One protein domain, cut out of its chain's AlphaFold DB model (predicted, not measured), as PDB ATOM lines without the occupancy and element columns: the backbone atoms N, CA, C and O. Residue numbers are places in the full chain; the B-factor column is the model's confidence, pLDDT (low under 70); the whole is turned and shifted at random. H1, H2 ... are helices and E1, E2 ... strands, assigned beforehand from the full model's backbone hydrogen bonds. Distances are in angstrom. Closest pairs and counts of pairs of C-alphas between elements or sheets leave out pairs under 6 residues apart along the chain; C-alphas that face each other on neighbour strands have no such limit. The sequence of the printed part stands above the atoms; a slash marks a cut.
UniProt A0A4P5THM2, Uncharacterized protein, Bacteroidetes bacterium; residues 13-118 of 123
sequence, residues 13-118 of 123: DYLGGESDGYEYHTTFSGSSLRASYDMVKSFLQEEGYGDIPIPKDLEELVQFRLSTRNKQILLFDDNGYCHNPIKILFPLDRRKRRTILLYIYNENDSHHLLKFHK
ATOM      1  N   ASP A  13     196.567 198.155 187.450       77.00
ATOM      2  CA  ASP A  13     195.240 198.252 188.056       77.00
ATOM      3  C   ASP A  13     194.667 199.651 187.778       77.00
ATOM      4  O   ASP A  13     195.270 200.665 188.146       77.00
ATOM      5  N   TYR A  14     193.529 199.709 187.086       85.81
ATOM      6  CA  TYR A  14     192.809 200.953 186.818       85.81
ATOM      7  C   TYR A  14     191.345 200.800 187.217       85.81
ATOM      8  O   TYR A  14     190.598 200.037 186.603       85.81
ATOM      9  N   LEU A  15     190.933 201.540 188.251       86.69
ATOM     10  CA  LEU A  15     189.563 201.552 188.782       86.69
ATOM     11  C   LEU A  15     188.991 200.142 189.053       86.69
ATOM     12  O   LEU A  15     187.803 199.898 188.847       86.69
ATOM     13  N   GLY A  16     189.834 199.208 189.515       84.62
ATOM     14  CA  GLY A  16     189.429 197.835 189.827       84.62
ATOM     15  C   GLY A  16     189.158 196.961 188.598       84.62
ATOM     16  O   GLY A  16     188.519 195.915 188.725       84.62
ATOM     17  N   GLY A  17     189.597 197.400 187.417       90.25
ATOM     18  CA  GLY A  17     189.651 196.598 186.199       90.25
ATOM     19  C   GLY A  17     191.084 196.238 185.820       90.25
ATOM     20  O   GLY A  17     192.048 196.864 186.265       90.25
ATOM     21  N   GLU A  18     191.208 195.235 184.963       92.69
ATOM     22  CA  GLU A  18     192.486 194.709 184.496       92.69
ATOM     23  C   GLU A  18     192.713 195.104 183.037       92.69
ATOM     24  O   GLU A  18     191.788 195.070 182.222       92.69
ATOM     25  N   SER A  19     193.954 195.458 182.702       93.19
ATOM     26  CA  SER A  19     194.380 195.738 181.330       93.19
ATOM     27  C   SER A  19     195.530 194.828 180.923       93.19
ATOM     28  O   SER A  19     196.486 194.652 181.682       93.19
ATOM     29  N   ASP A  20     195.490 194.307 179.700       91.06
ATOM     30  CA  ASP A  20     196.640 193.655 179.056       91.06
ATOM     31  C   ASP A  20     197.434 194.618 178.143       91.06
ATOM     32  O   ASP A  20     198.322 194.203 177.396       91.06
ATOM     33  N   GLY A  21     197.129 195.919 178.218       88.50
ATOM     34  CA  GLY A  21     197.680 196.974 177.362       88.50
ATOM     35  C   GLY A  21     196.902 197.187 176.059       88.50
ATOM     36  O   GLY A  21     197.149 198.166 175.350       88.50
ATOM     37  N   TYR A  22     195.954 196.304 175.743       91.38
ATOM     38  CA  TYR A  22     195.112 196.369 174.554       91.38
ATOM     39  C   TYR A  22     193.612 196.267 174.879       91.38
ATOM     40  O   TYR A  22     192.811 197.021 174.329       91.38
ATOM     41  N   GLU A  23     193.228 195.349 175.754       94.19
ATOM     42  CA  GLU A  23     191.887 195.159 176.286       94.19
ATOM     43  C   GLU A  23     191.909 195.527 177.770       94.19
ATOM     44  O   GLU A  23     192.687 194.981 178.552       94.19
ATOM     45  N   TYR A  24     191.036 196.452 178.152       95.88
ATOM     46  CA  TYR A  24     190.688 196.741 179.532       95.88
ATOM     47  C   TYR A  24     189.347 196.084 179.822       95.88
ATOM     48  O   TYR A  24     188.391 196.265 179.063       95.88
ATOM     49  N   HIS A  25     189.245 195.355 180.927       95.31
ATOM     50  CA  HIS A  25     187.984 194.764 181.335       95.31
ATOM     51  C   HIS A  25     187.704 194.977 182.817       95.31
ATOM     52  O   HIS A  25     188.590 194.956 183.667       95.31
ATOM     53  N   THR A  26     186.428 195.179 183.131       95.94
ATOM     54  CA  THR A  26     185.962 195.389 184.500       95.94
ATOM     55  C   THR A  26     184.569 194.797 184.702       95.94
ATOM     56  O   THR A  26     183.840 194.487 183.752       95.94
ATOM     57  N   THR A  27     184.199 194.595 185.963       96.44
ATOM     58  CA  THR A  27     182.946 193.950 186.359       96.44
ATOM     59  C   THR A  27     182.092 194.892 187.197       96.44
ATOM     60  O   THR A  27     182.481 195.296 188.287       96.44
ATOM     61  N   PHE A  28     180.864 195.146 186.748       96.31
ATOM     62  CA  PHE A  28     179.878 195.939 187.480       96.31
ATOM     63  C   PHE A  28     178.840 195.039 188.145       96.31
ATOM     64  O   PHE A  28     178.215 194.196 187.497       96.31
ATOM     65  N   SER A  29     178.633 195.222 189.450       95.44
ATOM     66  CA  SER A  29     177.673 194.442 190.237       95.44
ATOM     67  C   SER A  29     176.964 195.305 191.282       95.44
ATOM     68  O   SER A  29     177.338 195.323 192.452       95.44
ATOM     69  N   GLY A  30     175.912 195.997 190.855       92.94
ATOM     70  CA  GLY A  30     175.017 196.765 191.713       92.94
ATOM     71  C   GLY A  30     173.921 195.930 192.389       92.94
ATOM     72  O   GLY A  30     173.840 194.702 192.280       92.94
ATOM     73  N   SER A  31     173.011 196.625 193.078       94.38
ATOM     74  CA  SER A  31     171.875 196.025 193.800       94.38
ATOM     75  C   SER A  31     170.877 195.304 192.881       94.38
ATOM     76  O   SER A  31     170.223 194.344 193.296       94.38
ATOM     77  N   SER A  32     170.795 195.721 191.617       96.19
ATOM     78  CA  SER A  32     169.976 195.133 190.555       96.19
ATOM     79  C   SER A  32     170.730 195.162 189.223       96.19
ATOM     80  O   SER A  32     171.712 195.886 189.081       96.19
ATOM     81  N   LEU A  33     170.261 194.408 188.222       95.62
ATOM     82  CA  LEU A  33     170.854 194.458 186.879       95.62
ATOM     83  C   LEU A  33     170.740 195.860 186.252       95.62
ATOM     84  O   LEU A  33     171.649 196.287 185.552       95.62
ATOM     85  N   ARG A  34     169.652 196.585 186.552       97.50
ATOM     86  CA  ARG A  34     169.457 197.979 186.133       97.50
ATOM     87  C   ARG A  34     170.513 198.883 186.754       97.50
ATOM     88  O   ARG A  34     171.182 199.593 186.021       97.50
ATOM     89  N   ALA A  35     170.732 198.760 188.063       97.56
ATOM     90  CA  ALA A  35     171.768 199.520 188.758       97.56
ATOM     91  C   ALA A  35     173.160 199.251 188.168       97.56
ATOM     92  O   ALA A  35     173.904 200.188 187.917       97.56
ATOM     93  N   SER A  36     173.496 197.989 187.878       97.56
ATOM     94  CA  SER A  36     174.762 197.656 187.211       97.56
ATOM     95  C   SER A  36     174.878 198.290 185.831       97.56
ATOM     96  O   SER A  36     175.963 198.717 185.450       97.56
ATOM     97  N   TYR A  37     173.779 198.364 185.078       97.94
ATOM     98  CA  TYR A  37     173.799 198.995 183.766       97.94
ATOM     99  C   TYR A  37     173.933 200.516 183.847       97.94
ATOM    100  O   TYR A  37     174.682 201.113 183.080       97.94
ATOM    101  N   ASP A  38     173.265 201.142 184.812       97.81
ATOM    102  CA  ASP A  38     173.414 202.570 185.065       97.81
ATOM    103  C   ASP A  38     174.861 202.915 185.463       97.81
ATOM    104  O   ASP A  38     175.402 203.891 184.954       97.81
ATOM    105  N   MET A  39     175.533 202.063 186.253       97.25
ATOM    106  CA  MET A  39     176.967 202.215 186.548       97.25
ATOM    107  C   MET A  39     177.841 202.142 185.289       97.25
ATOM    108  O   MET A  39     178.748 202.955 185.140       97.25
ATOM    109  N   VAL A  40     177.558 201.211 184.367       97.44
ATOM    110  CA  VAL A  40     178.283 201.109 183.085       97.44
ATOM    111  C   VAL A  40     178.121 202.387 182.261       97.44
ATOM    112  O   VAL A  40     179.106 202.892 181.733       97.44
ATOM    113  N   LYS A  41     176.901 202.930 182.160       97.81
ATOM    114  CA  LYS A  41     176.649 204.178 181.419       97.81
ATOM    115  C   LYS A  41     177.420 205.355 182.012       97.81
ATOM    116  O   LYS A  41     178.063 206.084 181.261       97.81
ATOM    117  N   SER A  42     177.386 205.519 183.337       96.94
ATOM    118  CA  SER A  42     178.144 206.578 184.015       96.94
ATOM    119  C   SER A  42     179.645 206.429 183.779       96.94
ATOM    120  O   SER A  42     180.293 207.395 183.390       96.94
ATOM    121  N   PHE A  43     180.175 205.209 183.910       97.06
ATOM    122  CA  PHE A  43     181.587 204.932 183.661       97.06
ATOM    123  C   PHE A  43     181.999 205.291 182.228       97.06
ATOM    124  O   PHE A  43     182.969 206.011 182.026       97.06
ATOM    125  N   LEU A  44     181.239 204.853 181.218       97.06
ATOM    126  CA  LEU A  44     181.534 205.182 179.820       97.06
ATOM    127  C   LEU A  44     181.500 206.695 179.569       97.06
ATOM    128  O   LEU A  44     182.380 207.224 178.893       97.06
ATOM    129  N   GLN A  45     180.527 207.404 180.142       96.56
ATOM    130  CA  GLN A  45     180.440 208.859 180.023       96.56
ATOM    131  C   GLN A  45     181.670 209.558 180.623       96.56
ATOM    132  O   GLN A  45     182.239 210.456 179.999       96.56
ATOM    133  N   GLU A  46     182.081 209.154 181.826       96.19
ATOM    134  CA  GLU A  46     183.203 209.746 182.562       96.19
ATOM    135  C   GLU A  46     184.553 209.462 181.886       96.19
ATOM    136  O   GLU A  46     185.392 210.362 181.766       96.19
ATOM    137  N   GLU A  47     184.723 208.248 181.356       96.12
ATOM    138  CA  GLU A  47     185.956 207.762 180.728       96.12
ATOM    139  C   GLU A  47     186.114 208.155 179.245       96.12
ATOM    140  O   GLU A  47     187.086 207.765 178.595       96.12
ATOM    141  N   GLY A  48     185.205 208.981 178.712       95.75
ATOM    142  CA  GLY A  48     185.328 209.582 177.376       95.75
ATOM    143  C   GLY A  48     184.672 208.797 176.237       95.75
ATOM    144  O   GLY A  48     184.960 209.060 175.072       95.75
ATOM    145  N   TYR A  49     183.781 207.865 176.568       95.94
ATOM    146  CA  TYR A  49     183.049 206.992 175.644       95.94
ATOM    147  C   TYR A  49     181.559 207.355 175.511       95.94
ATOM    148  O   TYR A  49     180.763 206.554 175.025       95.94
ATOM    149  N   GLY A  50     181.157 208.547 175.960       94.00
ATOM    150  CA  GLY A  50     179.759 209.001 175.944       94.00
ATOM    151  C   GLY A  50     179.170 209.277 174.554       94.00
ATOM    152  O   GLY A  50     177.959 209.408 174.408       94.00
ATOM    153  N   ASP A  51     180.015 209.378 173.532       94.88
ATOM    154  CA  ASP A  51     179.653 209.548 172.121       94.88
ATOM    155  C   ASP A  51     179.356 208.218 171.408       94.88
ATOM    156  O   ASP A  51     178.851 208.217 170.283       94.88
ATOM    157  N   ILE A  52     179.648 207.084 172.050       94.75
ATOM    158  CA  ILE A  52     179.409 205.758 171.488       94.75
ATOM    159  C   ILE A  52     177.924 205.400 171.620       94.75
ATOM    160  O   ILE A  52     177.361 205.511 172.712       94.75
ATOM    161  N   PRO A  53     177.273 204.902 170.549       95.94
ATOM    162  CA  PRO A  53     175.922 204.385 170.669       95.94
ATOM    163  C   PRO A  53     175.912 203.179 171.611       95.94
ATOM    164  O   PRO A  53     176.660 202.218 171.447       95.94
ATOM    165  N   ILE A  54     175.026 203.228 172.596       96.88
ATOM    166  CA  ILE A  54     174.763 202.138 173.532       96.88
ATOM    167  C   ILE A  54     173.251 201.947 173.655       96.88
ATOM    168  O   ILE A  54     172.501 202.870 173.325       96.88
ATOM    169  N   PRO A  55     172.778 200.778 174.123       97.50
ATOM    170  CA  PRO A  55     171.359 200.583 174.404       97.50
ATOM    171  C   PRO A  55     170.802 201.705 175.296       97.50
ATOM    172  O   PRO A  55     171.468 202.186 176.211       97.50
ATOM    173  N   LYS A  56     169.581 202.173 175.041       95.62
ATOM    174  CA  LYS A  56     169.031 203.323 175.783       95.62
ATOM    175  C   LYS A  56     168.745 202.978 177.249       95.62
ATOM    176  O   LYS A  56     168.874 203.808 178.152       95.62
ATOM    177  N   ASP A  57     168.341 201.735 177.486       96.62
ATOM    178  CA  ASP A  57     167.877 201.219 178.762       96.62
ATOM    179  C   ASP A  57     168.197 199.725 178.911       96.62
ATOM    180  O   ASP A  57     168.754 199.066 178.026       96.62
ATOM    181  N   LEU A  58     167.888 199.194 180.097       95.88
ATOM    182  CA  LEU A  58     168.119 197.789 180.397       95.88
ATOM    183  C   LEU A  58     167.268 196.878 179.502       95.88
ATOM    184  O   LEU A  58     167.718 195.795 179.132       95.88
ATOM    185  N   GLU A  59     166.039 197.286 179.200       96.50
ATOM    186  CA  GLU A  59     165.094 196.523 178.388       96.50
ATOM    187  C   GLU A  59     165.652 196.261 176.987       96.50
ATOM    188  O   GLU A  59     165.556 195.134 176.493       96.50
ATOM    189  N   GLU A  60     166.284 197.270 176.384       97.06
ATOM    190  CA  GLU A  60     166.987 197.159 175.112       97.06
ATOM    191  C   GLU A  60     168.262 196.318 175.242       97.06
ATOM    192  O   GLU A  60     168.465 195.398 174.451       97.06
ATOM    193  N   LEU A  61     169.083 196.536 176.280       96.31
ATOM    194  CA  LEU A  61     170.302 195.742 176.501       96.31
ATOM    195  C   LEU A  61     169.999 194.238 176.619       96.31
ATOM    196  O   LEU A  61     170.738 193.399 176.104       96.31
ATOM    197  N   VAL A  62     168.911 193.874 177.300       94.12
ATOM    198  CA  VAL A  62     168.522 192.470 177.498       94.12
ATOM    199  C   VAL A  62     168.152 191.777 176.182       94.12
ATOM    200  O   VAL A  62     168.302 190.558 176.110       94.12
ATOM    201  N   GLN A  63     167.767 192.507 175.128       93.69
ATOM    202  CA  GLN A  63     167.515 191.915 173.801       93.69
ATOM    203  C   GLN A  63     168.783 191.335 173.163       93.69
ATOM    204  O   GLN A  63     168.697 190.402 172.371       93.69
ATOM    205  N   PHE A  64     169.960 191.833 173.548       91.88
ATOM    206  CA  PHE A  64     171.252 191.305 173.099       91.88
ATOM    207  C   PHE A  64     171.708 190.075 173.896       91.88
ATOM    208  O   PHE A  64     172.764 189.505 173.628       91.88
ATOM    209  N   ARG A  65     170.944 189.645 174.908       89.50
ATOM    210  CA  ARG A  65     171.269 188.438 175.667       89.50
ATOM    211  C   ARG A  65     170.920 187.203 174.842       89.50
ATOM    212  O   ARG A  65     169.780 187.028 174.415       89.50
ATOM    213  N   LEU A  66     171.869 186.280 174.717       85.50
ATOM    214  CA  LEU A  66     171.637 185.021 174.019       85.50
ATOM    215  C   LEU A  66     170.591 184.185 174.771       85.50
ATOM    216  O   LEU A  66     170.704 183.913 175.969       85.50
ATOM    217  N   SER A  67     169.549 183.767 174.052       73.56
ATOM    218  CA  SER A  67     168.422 182.998 174.601       73.56
ATOM    219  C   SER A  67     168.749 181.514 174.816       73.56
ATOM    220  O   SER A  67     168.038 180.802 175.533       73.56
ATOM    221  N   THR A  68     169.838 181.029 174.213       69.38
ATOM    222  CA  THR A  68     170.182 179.607 174.167       69.38
ATOM    223  C   THR A  68     171.042 179.147 175.345       69.38
ATOM    224  O   THR A  68     171.912 179.851 175.850       69.38
ATOM    225  N   ARG A  69     170.804 177.903 175.778       62.78
ATOM    226  CA  ARG A  69     171.632 177.189 176.767       62.78
ATOM    227  C   ARG A  69     172.731 176.353 176.115       62.78
ATOM    228  O   ARG A  69     173.498 175.707 176.830       62.78
ATOM    229  N   ASN A  70     172.776 176.305 174.783       73.56
ATOM    230  CA  ASN A  70     173.768 175.512 174.084       73.56
ATOM    231  C   ASN A  70     175.129 176.204 174.195       73.56
ATOM    232  O   ASN A  70     175.397 177.191 173.511       73.56
ATOM    233  N   LYS A  71     175.991 175.654 175.057       67.88
ATOM    234  CA  LYS A  71     177.361 176.136 175.260       67.88
ATOM    235  C   LYS A  71     178.162 176.192 173.964       67.88
ATOM    236  O   LYS A  71     179.048 177.022 173.877       67.88
ATOM    237  N   GLN A  72     177.838 175.365 172.967       70.12
ATOM    238  CA  GLN A  72     178.505 175.408 171.667       70.12
ATOM    239  C   GLN A  72     178.166 176.687 170.896       70.12
ATOM    240  O   GLN A  72     179.055 177.267 170.300       70.12
ATOM    241  N   ILE A  73     176.920 177.172 170.956       68.81
ATOM    242  CA  ILE A  73     176.521 178.428 170.295       68.81
ATOM    243  C   ILE A  73     177.171 179.629 170.999       68.81
ATOM    244  O   ILE A  73     177.653 180.541 170.342       68.81
ATOM    245  N   LEU A  74     177.282 179.572 172.330       66.88
ATOM    246  CA  LEU A  74     177.970 180.582 173.144       66.88
ATOM    247  C   LEU A  74     179.484 180.691 172.863       66.88
ATOM    248  O   LEU A  74     180.105 181.646 173.315       66.88
ATOM    249  N   LEU A  75     180.094 179.726 172.159       66.19
ATOM    250  CA  LEU A  75     181.496 179.823 171.726       66.19
ATOM    251  C   LEU A  75     181.670 180.726 170.502       66.19
ATOM    252  O   LEU A  75     182.775 181.207 170.261       66.19
ATOM    253  N   PHE A  76     180.608 180.922 169.719       69.19
ATOM    254  CA  PHE A  76     180.669 181.640 168.447       69.19
ATOM    255  C   PHE A  76     180.113 183.057 168.523       69.19
ATOM    256  O   PHE A  76     180.341 183.824 167.591       69.19
ATOM    257  N   ASP A  77     179.410 183.400 169.603       74.44
ATOM    258  CA  ASP A  77     178.712 184.674 169.716       74.44
ATOM    259  C   ASP A  77     178.927 185.329 171.085       74.44
ATOM    260  O   ASP A  77     178.980 184.656 172.121       74.44
ATOM    261  N   ASP A  78     179.079 186.652 171.086       84.88
ATOM    262  CA  ASP A  78     179.279 187.426 172.308       84.88
ATOM    263  C   ASP A  78     177.909 187.584 173.012       84.88
ATOM    264  O   ASP A  78     176.933 188.050 172.434       84.88
ATOM    265  N   ASN A  79     177.803 187.173 174.283       90.88
ATOM    266  CA  ASN A  79     176.543 187.222 175.042       90.88
ATOM    267  C   ASN A  79     176.232 188.636 175.561       90.88
ATOM    268  O   ASN A  79     176.295 188.884 176.769       90.88
ATOM    269  N   GLY A  80     175.916 189.566 174.665       93.69
ATOM    270  CA  GLY A  80     175.574 190.941 175.006       93.69
ATOM    271  C   GLY A  80     175.749 191.909 173.843       93.69
ATOM    272  O   GLY A  80     175.758 191.520 172.679       93.69
ATOM    273  N   TYR A  81     175.856 193.193 174.169       95.94
ATOM    274  CA  TYR A  81     175.982 194.261 173.186       95.94
ATOM    275  C   TYR A  81     177.446 194.484 172.803       95.94
ATOM    276  O   TYR A  81     178.294 194.681 173.675       95.94
ATOM    277  N   CYS A  82     177.733 194.515 171.504       95.19
ATOM    278  CA  CYS A  82     179.065 194.780 170.969       95.19
ATOM    279  C   CYS A  82     179.009 195.974 170.017       95.19
ATOM    280  O   CYS A  82     178.323 195.921 168.996       95.19
ATOM    281  N   HIS A  83     179.773 197.020 170.317       95.94
ATOM    282  CA  HIS A  83     179.955 198.159 169.427       95.94
ATOM    283  C   HIS A  83     181.354 198.720 169.616       95.94
ATOM    284  O   HIS A  83     181.695 199.161 170.702       95.94
ATOM    285  N   ASN A  84     182.166 198.699 168.565       95.31
ATOM    286  CA  ASN A  84     183.553 199.146 168.627       95.31
ATOM    287  C   ASN A  84     183.681 200.564 169.234       95.31
ATOM    288  O   ASN A  84     183.002 201.457 168.727       95.31
ATOM    289  N   PRO A  85     184.554 200.816 170.235       96.56
ATOM    290  CA  PRO A  85     185.530 199.932 170.903       96.56
ATOM    291  C   PRO A  85     185.077 199.213 172.183       96.56
ATOM    292  O   PRO A  85     185.924 198.747 172.939       96.56
ATOM    293  N   ILE A  86     183.783 199.097 172.462       97.38
ATOM    294  CA  ILE A  86     183.269 198.517 173.708       97.38
ATOM    295  C   ILE A  86     182.484 197.216 173.501       97.38
ATOM    296  O   ILE A  86     181.888 196.951 172.451       97.38
ATOM    297  N   LYS A  87     182.429 196.400 174.553       97.38
ATOM    298  CA  LYS A  87     181.474 195.294 174.681       97.38
ATOM    299  C   LYS A  87     180.860 195.285 176.072       97.38
ATOM    300  O   LYS A  87     181.572 195.310 177.071       97.38
ATOM    301  N   ILE A  88     179.535 195.210 176.127       97.38
ATOM    302  CA  ILE A  88     178.732 195.142 177.348       97.38
ATOM    303  C   ILE A  88     178.107 193.751 177.399       97.38
ATOM    304  O   ILE A  88     177.101 193.480 176.739       97.38
ATOM    305  N   LEU A  89     178.726 192.851 178.157       95.50
ATOM    306  CA  LEU A  89     178.420 191.425 178.132       95.50
ATOM    307  C   LEU A  89     177.769 190.947 179.428       95.50
ATOM    308  O   LEU A  89     178.014 191.451 180.525       95.50
ATOM    309  N   PHE A  90     176.953 189.908 179.303       93.44
ATOM    310  CA  PHE A  90     176.379 189.194 180.430       93.44
ATOM    311  C   PHE A  90     177.227 187.966 180.775       93.44
ATOM    312  O   PHE A  90     177.575 187.183 179.883       93.44
ATOM    313  N   PRO A  91     177.501 187.715 182.068       91.19
ATOM    314  CA  PRO A  91     178.198 186.506 182.471       91.19
ATOM    315  C   PRO A  91     177.366 185.266 182.129       91.19
ATOM    316  O   PRO A  91     176.142 185.245 182.277       91.19
ATOM    317  N   LEU A  92     178.048 184.192 181.730       84.12
ATOM    318  CA  LEU A  92     177.407 182.897 181.475       84.12
ATOM    319  C   LEU A  92     176.909 182.230 182.771       84.12
ATOM    320  O   LEU A  92     175.991 181.407 182.747       84.12
ATOM    321  N   ASP A  93     177.503 182.589 183.915       83.44
ATOM    322  CA  ASP A  93     177.098 182.087 185.225       83.44
ATOM    323  C   ASP A  93     175.781 182.728 185.695       83.44
ATOM    324  O   ASP A  93     175.705 183.906 186.050       83.44
ATOM    325  N   ARG A  94     174.736 181.899 185.792       73.00
ATOM    326  CA  ARG A  94     173.399 182.286 186.264       73.00
ATOM    327  C   ARG A  94     173.340 182.724 187.720       73.00
ATOM    328  O   ARG A  94     172.281 183.197 188.127       73.00
ATOM    329  N   ARG A  95     174.389 182.535 188.518       82.69
ATOM    330  CA  ARG A  95     174.472 183.096 189.874       82.69
ATOM    331  C   ARG A  95     174.768 184.597 189.829       82.69
ATOM    332  O   ARG A  95     174.315 185.333 190.697       82.69
ATOM    333  N   LYS A  96     175.400 185.074 188.754       85.75
ATOM    334  CA  LYS A  96     175.783 186.473 188.525       85.75
ATOM    335  C   LYS A  96     174.721 187.259 187.736       85.75
ATOM    336  O   LYS A  96     175.036 188.038 186.845       85.75
ATOM    337  N   ARG A  97     173.425 187.074 188.043       85.38
ATOM    338  CA  ARG A  97     172.307 187.647 187.239       85.38
ATOM    339  C   ARG A  97     172.261 189.171 187.192       85.38
ATOM    340  O   ARG A  97     171.586 189.724 186.330       85.38
ATOM    341  N   ARG A  98     172.893 189.821 188.167       92.94
ATOM    342  CA  ARG A  98     172.931 191.278 188.319       92.94
ATOM    343  C   ARG A  98     174.238 191.862 187.801       92.94
ATOM    344  O   ARG A  98     174.408 193.064 187.867       92.94
ATOM    345  N   THR A  99     175.151 191.031 187.321       95.25
ATOM    346  CA  THR A  99     176.490 191.454 186.934       95.25
ATOM    347  C   THR A  99     176.538 191.766 185.444       95.25
ATOM    348  O   THR A  99     175.909 191.072 184.642       95.25
ATOM    349  N   ILE A 100     177.302 192.793 185.090       96.69
ATOM    350  CA  ILE A 100     177.636 193.152 183.712       96.69
ATOM    351  C   ILE A 100     179.157 193.201 183.599       96.69
ATOM    352  O   ILE A 100     179.833 193.720 184.485       96.69
ATOM    353  N   LEU A 101     179.677 192.621 182.526       96.62
ATOM    354  CA  LEU A 101     181.085 192.674 182.167       96.62
ATOM    355  C   LEU A 101     181.252 193.772 181.120       96.62
ATOM    356  O   LEU A 101     180.543 193.764 180.113       96.62
ATOM    357  N   LEU A 102     182.161 194.708 181.363       97.56
ATOM    358  CA  LEU A 102     182.519 195.741 180.402       97.56
ATOM    359  C   LEU A 102     183.919 195.445 179.879       97.56
ATOM    360  O   LEU A 102     184.847 195.307 180.671       97.56
ATOM    361  N   TYR A 103     184.049 195.379 178.561       96.88
ATOM    362  CA  TYR A 103     185.322 195.301 177.856       96.88
ATOM    363  C   TYR A 103     185.486 196.557 177.014       96.88
ATOM    364  O   TYR A 103     184.544 196.971 176.334       96.88
ATOM    365  N   ILE A 104     186.671 197.148 177.049       96.69
ATOM    366  CA  ILE A 104     187.043 198.329 176.280       96.69
ATOM    367  C   ILE A 104     188.365 198.032 175.593       96.69
ATOM    368  O   ILE A 104     189.297 197.526 176.211       96.69
ATOM    369  N   TYR A 105     188.445 198.350 174.313       96.31
ATOM    370  CA  TYR A 105     189.596 198.051 173.481       96.31
ATOM    371  C   TYR A 105     190.334 199.334 173.092       96.31
ATOM    372  O   TYR A 105     189.716 200.360 172.812       96.31
ATOM    373  N   ASN A 106     191.663 199.277 173.072       95.00
ATOM    374  CA  ASN A 106     192.515 200.415 172.760       95.00
ATOM    375  C   ASN A 106     192.433 200.783 171.269       95.00
ATOM    376  O   ASN A 106     193.071 200.144 170.430       95.00
ATOM    377  N   GLU A 107     191.706 201.858 170.960       94.06
ATOM    378  CA  GLU A 107     191.513 202.387 169.600       94.06
ATOM    379  C   GLU A 107     192.829 202.751 168.890       94.06
ATOM    380  O   GLU A 107     192.890 202.720 167.662       94.06
ATOM    381  N   ASN A 108     193.887 203.063 169.647       93.50
ATOM    382  CA  ASN A 108     195.190 203.446 169.101       93.50
ATOM    383  C   ASN A 108     196.068 202.242 168.728       93.50
ATOM    384  O   ASN A 108     197.153 202.412 168.165       93.50
ATOM    385  N   ASP A 109     195.644 201.015 169.045       93.50
ATOM    386  CA  ASP A 109     196.384 199.824 168.652       93.50
ATOM    387  C   ASP A 109     196.302 199.609 167.133       93.50
ATOM    388  O   ASP A 109     195.227 199.567 166.538       93.50
ATOM    389  N   SER A 110     197.454 199.398 166.496       92.75
ATOM    390  CA  SER A 110     197.554 199.157 165.044       92.75
ATOM    391  C   SER A 110     196.693 197.995 164.528       92.75
ATOM    392  O   SER A 110     196.339 197.965 163.351       92.75
ATOM    393  N   HIS A 111     196.334 197.044 165.393       93.50
ATOM    394  CA  HIS A 111     195.508 195.887 165.062       93.50
ATOM    395  C   HIS A 111     194.156 195.917 165.783       93.50
ATOM    396  O   HIS A 111     193.512 194.872 165.906       93.50
ATOM    397  N   HIS A 112     193.713 197.095 166.235       94.19
ATOM    398  CA  HIS A 112     192.518 197.287 167.055       94.19
ATOM    399  C   HIS A 112     191.292 196.541 166.530       94.19
ATOM    400  O   HIS A 112     190.744 195.695 167.232       94.19
ATOM    401  N   LEU A 113     190.909 196.768 165.269       94.12
ATOM    402  CA  LEU A 113     189.726 196.128 164.681       94.12
ATOM    403  C   LEU A 113     189.852 194.600 164.623       94.12
ATOM    404  O   LEU A 113     188.900 193.874 164.915       94.12
ATOM    405  N   LEU A 114     191.034 194.090 164.263       93.88
ATOM    406  CA  LEU A 114     191.267 192.649 164.164       93.88
ATOM    407  C   LEU A 114     191.200 191.986 165.534       93.88
ATOM    408  O   LEU A 114     190.639 190.900 165.673       93.88
ATOM    409  N   LYS A 115     191.769 192.630 166.546       91.56
ATOM    410  CA  LYS A 115     191.758 192.117 167.906       91.56
ATOM    411  C   LYS A 115     190.357 192.236 168.541       91.56
ATOM    412  O   LYS A 115     189.897 191.254 169.120       91.56
ATOM    413  N   PHE A 116     189.614 193.325 168.297       94.19
ATOM    414  CA  PHE A 116     188.235 193.529 168.776       94.19
ATOM    415  C   PHE A 116     187.299 192.404 168.304       94.19
ATOM    416  O   PHE A 116     186.495 191.855 169.067       94.19
ATOM    417  N   HIS A 117     187.446 192.002 167.037       90.88
ATOM    418  CA  HIS A 117     186.682 190.913 166.425       90.88
ATOM    419  C   HIS A 117     187.299 189.519 166.626       90.88
ATOM    420  O   HIS A 117     186.831 188.555 166.016       90.88
ATOM    421  N   LYS A 118     188.340 189.384 167.466       88.12
ATOM    422  CA  LYS A 118     189.041 188.112 167.733       88.12
ATOM    423  C   LYS A 118     189.549 187.430 166.444       88.12
ATOM    424  O   LYS A 118     189.548 186.207 166.323       88.12
TER     425      LYS A 118
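What this domain is: This is residues 13 to 118 of the 123 residues of an uncharacterized protein of Bacteroidetes bacterium (UniProt A0A4P5THM2). A twisted sheet of five strands has the long helix H1 running along one face and the small helix H3 on the opposite face, near the last residue of E5. The short helix H2 is by the E3 edge, and residues 64 to 79 make a long loop between H2 and E3. The printed part has 106 residues with three named helices and five named strands, in the order E1 E2 H1 H2 E3 E4 E5 H3; the sheet, E1 E2 E5 E4 E3, is antiparallel. The class is mixed, with under half of the residues in named elements; the whole is compact, with a radius of gyration of the C-alphas of 13.6 A and spans of 36 by 31 by 26 A.

How they stand to each other: Start at E5, residues 99 to 105, antiparallel to E2, residues 23 to 29, with N 102 and O 26 within hydrogen-bond range at 2.9 A. Its other neighbour is E4, residues 86 to 89: look at N 87 and O 103, 2.8 A. The edge strands are E1, residues 17 to 19, with N 18 2.9 A from O 25 of E2, and E3, residues 80 to 83, with N 81 2.9 A from O 88 of E4. E3, E4 and E5 form a meander, each strand the antiparallel neighbour of the one before. H1, residues 33 to 46, is on the sheet at a height of 8.7 A, along E5 at 15 degrees on the local plane; its closest C-alphas to E5 are Ser 36 and Ile 100, 6.4 A. H3, residues 112 to 116, is on the opposite face; C-alphas 105 and 116 are its closest to E5, 6.7 A. In H1 and H3 every O i to N i+4 pair is within hydrogen-bond range; in H2, residues 58 to 63, 1 of 2.

Where its parts are: Find C-alpha 17 at (189.651, 196.598, 186.199), where E1 begins. H1 runs 20.1 A from C-alpha 33 at (170.854, 194.458, 186.879); E2 and E5 each run 19.9 A. H3 ends at C-alpha 116, (188.235, 193.529, 168.776).

The domain as a whole: The C-alphas of Ser 31 and Ser 110, the two farthest apart, are 38.7 A apart. The printed part has no cut; the links H1 to H2 and H2 to E3 are long. Look for pLDDT under 70 at residues 68 to 69, 71 and 73 to 76.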